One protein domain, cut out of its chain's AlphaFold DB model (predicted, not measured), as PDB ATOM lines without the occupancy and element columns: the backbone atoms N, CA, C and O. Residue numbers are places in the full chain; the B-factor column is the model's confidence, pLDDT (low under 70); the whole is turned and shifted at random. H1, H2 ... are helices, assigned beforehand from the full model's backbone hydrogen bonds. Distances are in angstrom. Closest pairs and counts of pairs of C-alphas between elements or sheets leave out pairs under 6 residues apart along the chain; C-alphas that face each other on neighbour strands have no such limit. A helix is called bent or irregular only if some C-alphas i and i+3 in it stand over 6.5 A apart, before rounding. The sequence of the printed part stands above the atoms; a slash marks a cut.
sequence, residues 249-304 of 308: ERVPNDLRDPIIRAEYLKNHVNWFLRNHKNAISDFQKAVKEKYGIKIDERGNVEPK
ATOM      1  N   GLU A 249      11.447   4.934  44.317       86.31
ATOM      2  CA  GLU A 249      11.008   5.801  43.216       86.31
ATOM      3  C   GLU A 249      11.170   7.298  43.540       86.31
ATOM      4  O   GLU A 249      10.959   8.169  42.693       86.31
ATOM      5  N   ARG A 250      11.550   7.648  44.779       88.56
ATOM      6  CA  ARG A 250      11.628   9.049  45.205       88.56
ATOM      7  C   ARG A 250      12.817   9.760  44.586       88.56
ATOM      8  O   ARG A 250      13.968   9.377  44.759       88.56
ATOM      9  N   VAL A 251      12.536  10.928  44.030       87.75
ATOM     10  CA  VAL A 251      13.542  11.940  43.712       87.75
ATOM     11  C   VAL A 251      13.664  12.891  44.914       87.75
ATOM     12  O   VAL A 251      12.625  13.363  45.386       87.75
ATOM     13  N   PRO A 252      14.861  13.224  45.433       88.06
ATOM     14  CA  PRO A 252      15.002  14.225  46.498       88.06
ATOM     15  C   PRO A 252      14.374  15.577  46.111       88.06
ATOM     16  O   PRO A 252      14.270  15.896  44.934       88.06
ATOM     17  N   ASN A 253      13.875  16.369  47.064       85.25
ATOM     18  CA  ASN A 253      13.126  17.605  46.753       85.25
ATOM     19  C   ASN A 253      13.998  18.803  46.324       85.25
ATOM     20  O   ASN A 253      13.517  19.725  45.673       85.25
ATOM     21  N   ASP A 254      15.268  18.813  46.696       84.88
ATOM     22  CA  ASP A 254      16.133  19.995  46.759       84.88
ATOM     23  C   ASP A 254      17.491  19.796  46.063       84.88
ATOM     24  O   ASP A 254      18.432  20.548  46.310       84.88
ATOM     25  N   LEU A 255      17.579  18.855  45.111       86.69
ATOM     26  CA  LEU A 255      18.692  18.751  44.153       86.69
ATOM     27  C   LEU A 255      18.638  19.893  43.121       86.69
ATOM     28  O   LEU A 255      18.275  19.697  41.961       86.69
ATOM     29  N   ARG A 256      18.934  21.117  43.568       87.31
ATOM     30  CA  ARG A 256      18.843  22.338  42.745       87.31
ATOM     31  C   ARG A 256      20.033  22.527  41.814       87.31
ATOM     32  O   ARG A 256      19.861  23.066  40.724       87.31
ATOM     33  N   ASP A 257      21.216  22.102  42.243       90.25
ATOM     34  CA  ASP A 257      22.428  22.180  41.434       90.25
ATOM     35  C   ASP A 257      22.323  21.202  40.244       90.25
ATOM     36  O   ASP A 257      22.158  19.998  40.464       90.25
ATOM     37  N   PRO A 258      22.383  21.677  38.985       90.75
ATOM     38  CA  PRO A 258      22.210  20.819  37.816       90.75
ATOM     39  C   PRO A 258      23.268  19.722  37.673       90.75
ATOM     40  O   PRO A 258      22.925  18.644  37.190       90.75
ATOM     41  N   ILE A 259      24.510  19.980  38.089       91.00
ATOM     42  CA  ILE A 259      25.626  19.035  37.975       91.00
ATOM     43  C   ILE A 259      25.429  17.916  38.997       91.00
ATOM     44  O   ILE A 259      25.372  16.744  38.626       91.00
ATOM     45  N   ILE A 260      25.207  18.284  40.263       90.75
ATOM     46  CA  ILE A 260      24.957  17.322  41.350       90.75
ATOM     47  C   ILE A 260      23.698  16.502  41.058       90.75
ATOM     48  O   ILE A 260      23.661  15.295  41.288       90.75
ATOM     49  N   ARG A 261      22.651  17.143  40.530       92.31
ATOM     50  CA  ARG A 261      21.414  16.459  40.148       92.31
ATOM     51  C   ARG A 261      21.661  15.429  39.051       92.31
ATOM     52  O   ARG A 261      21.203  14.304  39.202       92.31
ATOM     53  N   ALA A 262      22.356  15.784  37.971       92.75
ATOM     54  CA  ALA A 262      22.627  14.845  36.881       92.75
ATOM     55  C   ALA A 262      23.419  13.623  37.374       92.75
ATOM     56  O   ALA A 262      23.065  12.488  37.058       92.75
ATOM     57  N   GLU A 263      24.433  13.848  38.214       92.38
ATOM     58  CA  GLU A 263      25.193  12.772  38.848       92.38
ATOM     59  C   GLU A 263      24.306  11.897  39.749       92.38
ATOM     60  O   GLU A 263      24.336  10.670  39.643       92.38
ATOM     61  N   TYR A 264      23.468  12.509  40.594       92.06
ATOM     62  CA  TYR A 264      22.554  11.776  41.468       92.06
ATOM     63  C   TYR A 264      21.570  10.910  40.684       92.06
ATOM     64  O   TYR A 264      21.365   9.765  41.058       92.06
ATOM     65  N   LEU A 265      20.960  11.420  39.610       93.25
ATOM     66  CA  LEU A 265      19.954  10.677  38.840       93.25
ATOM     67  C   LEU A 265      20.547   9.429  38.178       93.25
ATOM     68  O   LEU A 265      19.953   8.353  38.258       93.25
ATOM     69  N   LYS A 266      21.753   9.546  37.618       94.00
ATOM     70  CA  LYS A 266      22.517   8.401  37.109       94.00
ATOM     71  C   LYS A 266      22.830   7.400  38.221       94.00
ATOM     72  O   LYS A 266      22.634   6.195  38.074       94.00
ATOM     73  N   ASN A 267      23.311   7.897  39.356       93.12
ATOM     74  CA  ASN A 267      23.649   7.059  40.497       93.12
ATOM     75  C   ASN A 267      22.420   6.392  41.128       93.12
ATOM     76  O   ASN A 267      22.515   5.252  41.566       93.12
ATOM     77  N   HIS A 268      21.260   7.046  41.120       93.94
ATOM     78  CA  HIS A 268      20.005   6.521  41.649       93.94
ATOM     79  C   HIS A 268      19.609   5.223  40.949       93.94
ATOM     80  O   HIS A 268      19.281   4.242  41.615       93.94
ATOM     81  N   VAL A 269      19.703   5.196  39.615       93.94
ATOM     82  CA  VAL A 269      19.438   3.985  38.828       93.94
ATOM     83  C   VAL A 269      20.403   2.865  39.225       93.94
ATOM     84  O   VAL A 269      19.970   1.748  39.490       93.94
ATOM     85  N   ASN A 270      21.696   3.173  39.351       92.62
ATOM     86  CA  ASN A 270      22.723   2.180  39.678       92.62
ATOM     87  C   ASN A 270      22.669   1.677  41.130       92.62
ATOM     88  O   ASN A 270      23.049   0.540  41.399       92.62
ATOM     89  N   TRP A 271      22.263   2.519  42.078       93.00
ATOM     90  CA  TRP A 271      22.253   2.179  43.501       93.00
ATOM     91  C   TRP A 271      20.941   1.536  43.923       93.00
ATOM     92  O   TRP A 271      20.962   0.496  44.571       93.00
ATOM     93  N   PHE A 272      19.811   2.138  43.552       93.62
ATOM     94  CA  PHE A 272      18.503   1.726  44.052       93.62
ATOM     95  C   PHE A 272      17.761   0.849  43.046       93.62
ATOM     96  O   PHE A 272      17.131  -0.121  43.433       93.62
ATOM     97  N   LEU A 273      17.844   1.135  41.745       93.12
ATOM     98  CA  LEU A 273      17.001   0.460  40.745       93.12
ATOM     99  C   LEU A 273      17.720  -0.649  39.967       93.12
ATOM    100  O   LEU A 273      17.149  -1.195  39.024       93.12
ATOM    101  N   ARG A 274      18.939  -1.033  40.371       90.88
ATOM    102  CA  ARG A 274      19.763  -2.036  39.665       90.88
ATOM    103  C   ARG A 274      19.044  -3.369  39.424       90.88
ATOM    104  O   ARG A 274      19.220  -3.966  38.365       90.88
ATOM    105  N   ASN A 275      18.195  -3.779  40.368       90.81
ATOM    106  CA  ASN A 275      17.406  -5.012  40.309       90.81
ATOM    107  C   ASN A 275      15.919  -4.766  39.975       90.81
ATOM    108  O   ASN A 275      15.162  -5.712  39.773       90.81
ATOM    109  N   HIS A 276      15.505  -3.500  39.851       91.81
ATOM    110  CA  HIS A 276      14.117  -3.083  39.626       91.81
ATOM    111  C   HIS A 276      13.995  -2.266  38.341       91.81
ATOM    112  O   HIS A 276      13.575  -1.108  38.345       91.81
ATOM    113  N   LYS A 277      14.368  -2.866  37.207       88.75
ATOM    114  CA  LYS A 277      14.273  -2.197  35.897       88.75
ATOM    115  C   LYS A 277      12.847  -1.743  35.573       88.75
ATOM    116  O   LYS A 277      12.661  -0.704  34.951       88.75
ATOM    117  N   ASN A 278      11.851  -2.488  36.049       86.62
ATOM    118  CA  ASN A 278      10.434  -2.150  35.944       86.62
ATOM    119  C   ASN A 278      10.045  -0.853  36.679       86.62
ATOM    120  O   ASN A 278       9.071  -0.230  36.283       86.62
ATOM    121  N   ALA A 279      10.807  -0.415  37.688       90.94
ATOM    122  CA  ALA A 279      10.556   0.835  38.416       90.94
ATOM    123  C   ALA A 279      11.258   2.062  37.794       90.94
ATOM    124  O   ALA A 279      11.050   3.197  38.230       90.94
ATOM    125  N   ILE A 280      12.095   1.872  36.762       92.69
ATOM    126  CA  ILE A 280      12.821   2.976  36.108       92.69
ATOM    127  C   ILE A 280      11.849   3.945  35.426       92.69
ATOM    128  O   ILE A 280      12.057   5.156  35.502       92.69
ATOM    129  N   SER A 281      10.765   3.451  34.821       92.38
ATOM    130  CA  SER A 281       9.758   4.300  34.171       92.38
ATOM    131  C   SER A 281       9.038   5.221  35.157       92.38
ATOM    132  O   SER A 281       8.815   6.399  34.862       92.38
ATOM    133  N   ASP A 282       8.716   4.719  36.350       92.88
ATOM    134  CA  ASP A 282       8.069   5.517  37.393       92.88
ATOM    135  C   ASP A 282       9.036   6.551  37.974       92.88
ATOM    136  O   ASP A 282       8.675   7.717  38.155       92.88
ATOM    137  N   PHE A 283      10.309   6.181  38.143       94.56
ATOM    138  CA  PHE A 283      11.356   7.129  38.510       94.56
ATOM    139  C   PHE A 283      11.550   8.229  37.450       94.56
ATOM    140  O   PHE A 283      11.585   9.412  37.793       94.56
ATOM    141  N   GLN A 284      11.607   7.884  36.158       94.88
ATOM    142  CA  GLN A 284      11.676   8.849  35.050       94.88
ATOM    143  C   GLN A 284      10.501   9.832  35.083       94.88
ATOM    144  O   GLN A 284      10.692  11.045  34.935       94.88
ATOM    145  N   LYS A 285       9.286   9.325  35.319       94.38
ATOM    146  CA  LYS A 285       8.086  10.149  35.475       94.38
ATOM    147  C   LYS A 285       8.218  11.101  36.666       94.38
ATOM    148  O   LYS A 285       8.013  12.300  36.491       94.38
ATOM    149  N   ALA A 286       8.650  10.609  37.828       93.31
ATOM    150  CA  ALA A 286       8.865  11.432  39.018       93.31
ATOM    151  C   ALA A 286       9.925  12.530  38.792       93.31
ATOM    152  O   ALA A 286       9.770  13.662  39.261       93.31
ATOM    153  N   VAL A 287      10.992  12.232  38.043       94.31
ATOM    154  CA  VAL A 287      12.027  13.207  37.661       94.31
ATOM    155  C   VAL A 287      11.459  14.280  36.736       94.31
ATOM    156  O   VAL A 287      11.685  15.471  36.975       94.31
ATOM    157  N   LYS A 288      10.691  13.882  35.718       94.00
ATOM    158  CA  LYS A 288      10.036  14.810  34.790       94.00
ATOM    159  C   LYS A 288       9.053  15.725  35.513       94.00
ATOM    160  O   LYS A 288       9.088  16.932  35.296       94.00
ATOM    161  N   GLU A 289       8.219  15.176  36.389       93.31
ATOM    162  CA  GLU A 289       7.245  15.941  37.175       93.31
ATOM    163  C   GLU A 289       7.923  16.936  38.121       93.31
ATOM    164  O   GLU A 289       7.484  18.079  38.237       93.31
ATOM    165  N   LYS A 290       9.021  16.536  38.773       92.12
ATOM    166  CA  LYS A 290       9.711  17.390  39.746       92.12
ATOM    167  C   LYS A 290      10.624  18.443  39.114       92.12
ATOM    168  O   LYS A 290      10.730  19.548  39.644       92.12
ATOM    169  N   TYR A 291      11.329  18.101  38.038       91.12
ATOM    170  CA  TYR A 291      12.407  18.932  37.490       91.12
ATOM    171  C   TYR A 291      12.212  19.359  36.035       91.12
ATOM    172  O   TYR A 291      13.017  20.151  35.543       91.12
ATOM    173  N   GLY A 292      11.181  18.866  35.346       92.31
ATOM    174  CA  GLY A 292      10.922  19.196  33.943       92.31
ATOM    175  C   GLY A 292      11.986  18.670  32.974       92.31
ATOM    176  O   GLY A 292      12.118  19.202  31.875       92.31
ATOM    177  N   ILE A 293      12.766  17.662  33.379       92.38
ATOM    178  CA  ILE A 293      13.826  17.049  32.565       92.38
ATOM    179  C   ILE A 293      13.490  15.590  32.258       92.38
ATOM    180  O   ILE A 293      12.841  14.920  33.062       92.38
ATOM    181  N   LYS A 294      13.944  15.104  31.103       94.00
ATOM    182  CA  LYS A 294      13.891  13.685  30.734       94.00
ATOM    183  C   LYS A 294      15.239  13.030  31.042       94.00
ATOM    184  O   LYS A 294      16.278  13.688  30.939       94.00
ATOM    185  N   ILE A 295      15.210  11.760  31.431       94.38
ATOM    186  CA  ILE A 295      16.406  10.935  31.615       94.38
ATOM    187  C   ILE A 295      16.227   9.599  30.894       94.38
ATOM    188  O   ILE A 295      15.109   9.083  30.851       94.38
ATOM    189  N   ASP A 296      17.317   9.034  30.381       93.50
ATOM    190  CA  ASP A 296      17.326   7.700  29.774       93.50
ATOM    191  C   ASP A 296      17.218   6.579  30.834       93.50
ATOM    192  O   ASP A 296      17.171   6.832  32.041       93.50
ATOM    193  N   GLU A 297      17.192   5.316  30.397       92.94
ATOM    194  CA  GLU A 297      17.116   4.148  31.294       92.94
ATOM    195  C   GLU A 297      18.337   3.987  32.216       92.94
ATOM    196  O   GLU A 297      18.293   3.226  33.178       92.94
ATOM    197  N   ARG A 298      19.441   4.686  31.934       92.81
ATOM    198  CA  ARG A 298      20.660   4.700  32.755       92.81
ATOM    199  C   ARG A 298      20.717   5.927  33.672       92.81
ATOM    200  O   ARG A 298      21.706   6.112  34.380       92.81
ATOM    201  N   GLY A 299      19.680   6.765  33.655       92.88
ATOM    202  CA  GLY A 299      19.573   7.992  34.434       92.88
ATOM    203  C   GLY A 299      20.369   9.177  33.878       92.88
ATOM    204  O   GLY A 299      20.539  10.168  34.590       92.88
ATOM    205  N   ASN A 300      20.859   9.114  32.634       94.94
ATOM    206  CA  ASN A 300      21.521  10.252  31.995       94.94
ATOM    207  C   ASN A 300      20.478  11.275  31.537       94.94
ATOM    208  O   ASN A 300      19.472  10.909  30.935       94.94
ATOM    209  N   VAL A 301      20.732  12.560  31.789       92.31
ATOM    210  CA  VAL A 301      19.848  13.652  31.356       92.31
ATOM    211  C   VAL A 301      19.866  13.773  29.834       92.31
ATOM    212  O   VAL A 301      20.929  13.935  29.238       92.31
ATOM    213  N   GLU A 302      18.687  13.720  29.216       89.62
ATOM    214  CA  GLU A 302      18.548  13.898  27.771       89.62
ATOM    215  C   GLU A 302      18.766  15.369  27.377       89.62
ATOM    216  O   GLU A 302      18.388  16.280  28.130       89.62
ATOM    217  N   PRO A 303      19.346  15.644  26.192       80.44
ATOM    218  CA  PRO A 303      19.409  16.998  25.658       80.44
ATOM    219  C   PRO A 303      17.999  17.593  25.575       80.44
ATOM    220  O   PRO A 303      17.052  16.906  25.194       80.44
ATOM    221  N   LYS A 304      17.843  18.883  25.895       70.69
ATOM    222  CA  LYS A 304      16.582  19.572  25.599       70.69
ATOM    223  C   LYS A 304      16.350  19.497  24.090       70.69
ATOM    224  O   LYS A 304      17.209  19.951  23.337       70.69
TER     225      LYS A 304
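This is residues 249 to 304 of the 308 residues of the protein "Methyltransferase" of Marinimicrobium koreense (UniProt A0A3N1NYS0). Two helices, H1 and then H2, lie side by side with a gap between them, running opposite ways. The stretch before H1 runs over one side of this pair, and the long stretch after H2 folds back over the other side. The 56 printed residues form an all-helix, compact, rounded domain, with a radius of gyration of the C-alphas of 10.1 A and spans of 28 by 19 by 18 A.

Start at C-alpha 249, (11.008, 5.801, 43.216). Find H1, residues 258 to 271, beginning at (22.210, 20.819, 37.816); it is 19.5 A long. H2, residues 277 to 291, runs 21.3 A to C-alpha 291 at (12.407, 18.932, 37.490). H2 is only just irregular: C-alphas 278 and 281 are 6.7 A apart.

Look at Val 269 and Ile 280, whose C-alphas, 7.2 A apart, are the closest of H1 and H2. The helices are close but not clearly touching, at a shallow tilt of 18 degrees, opposite ways. In H1 every O i to N i+4 pair is within hydrogen-bond range; in H2, 9 of 11.

The C-alphas farthest apart, of Asn 275 and Lys 304, are 28.7 A apart. The printed part has no cut, the link H1 to H2 is tight, and no printed residue is under 70 in pLDDT.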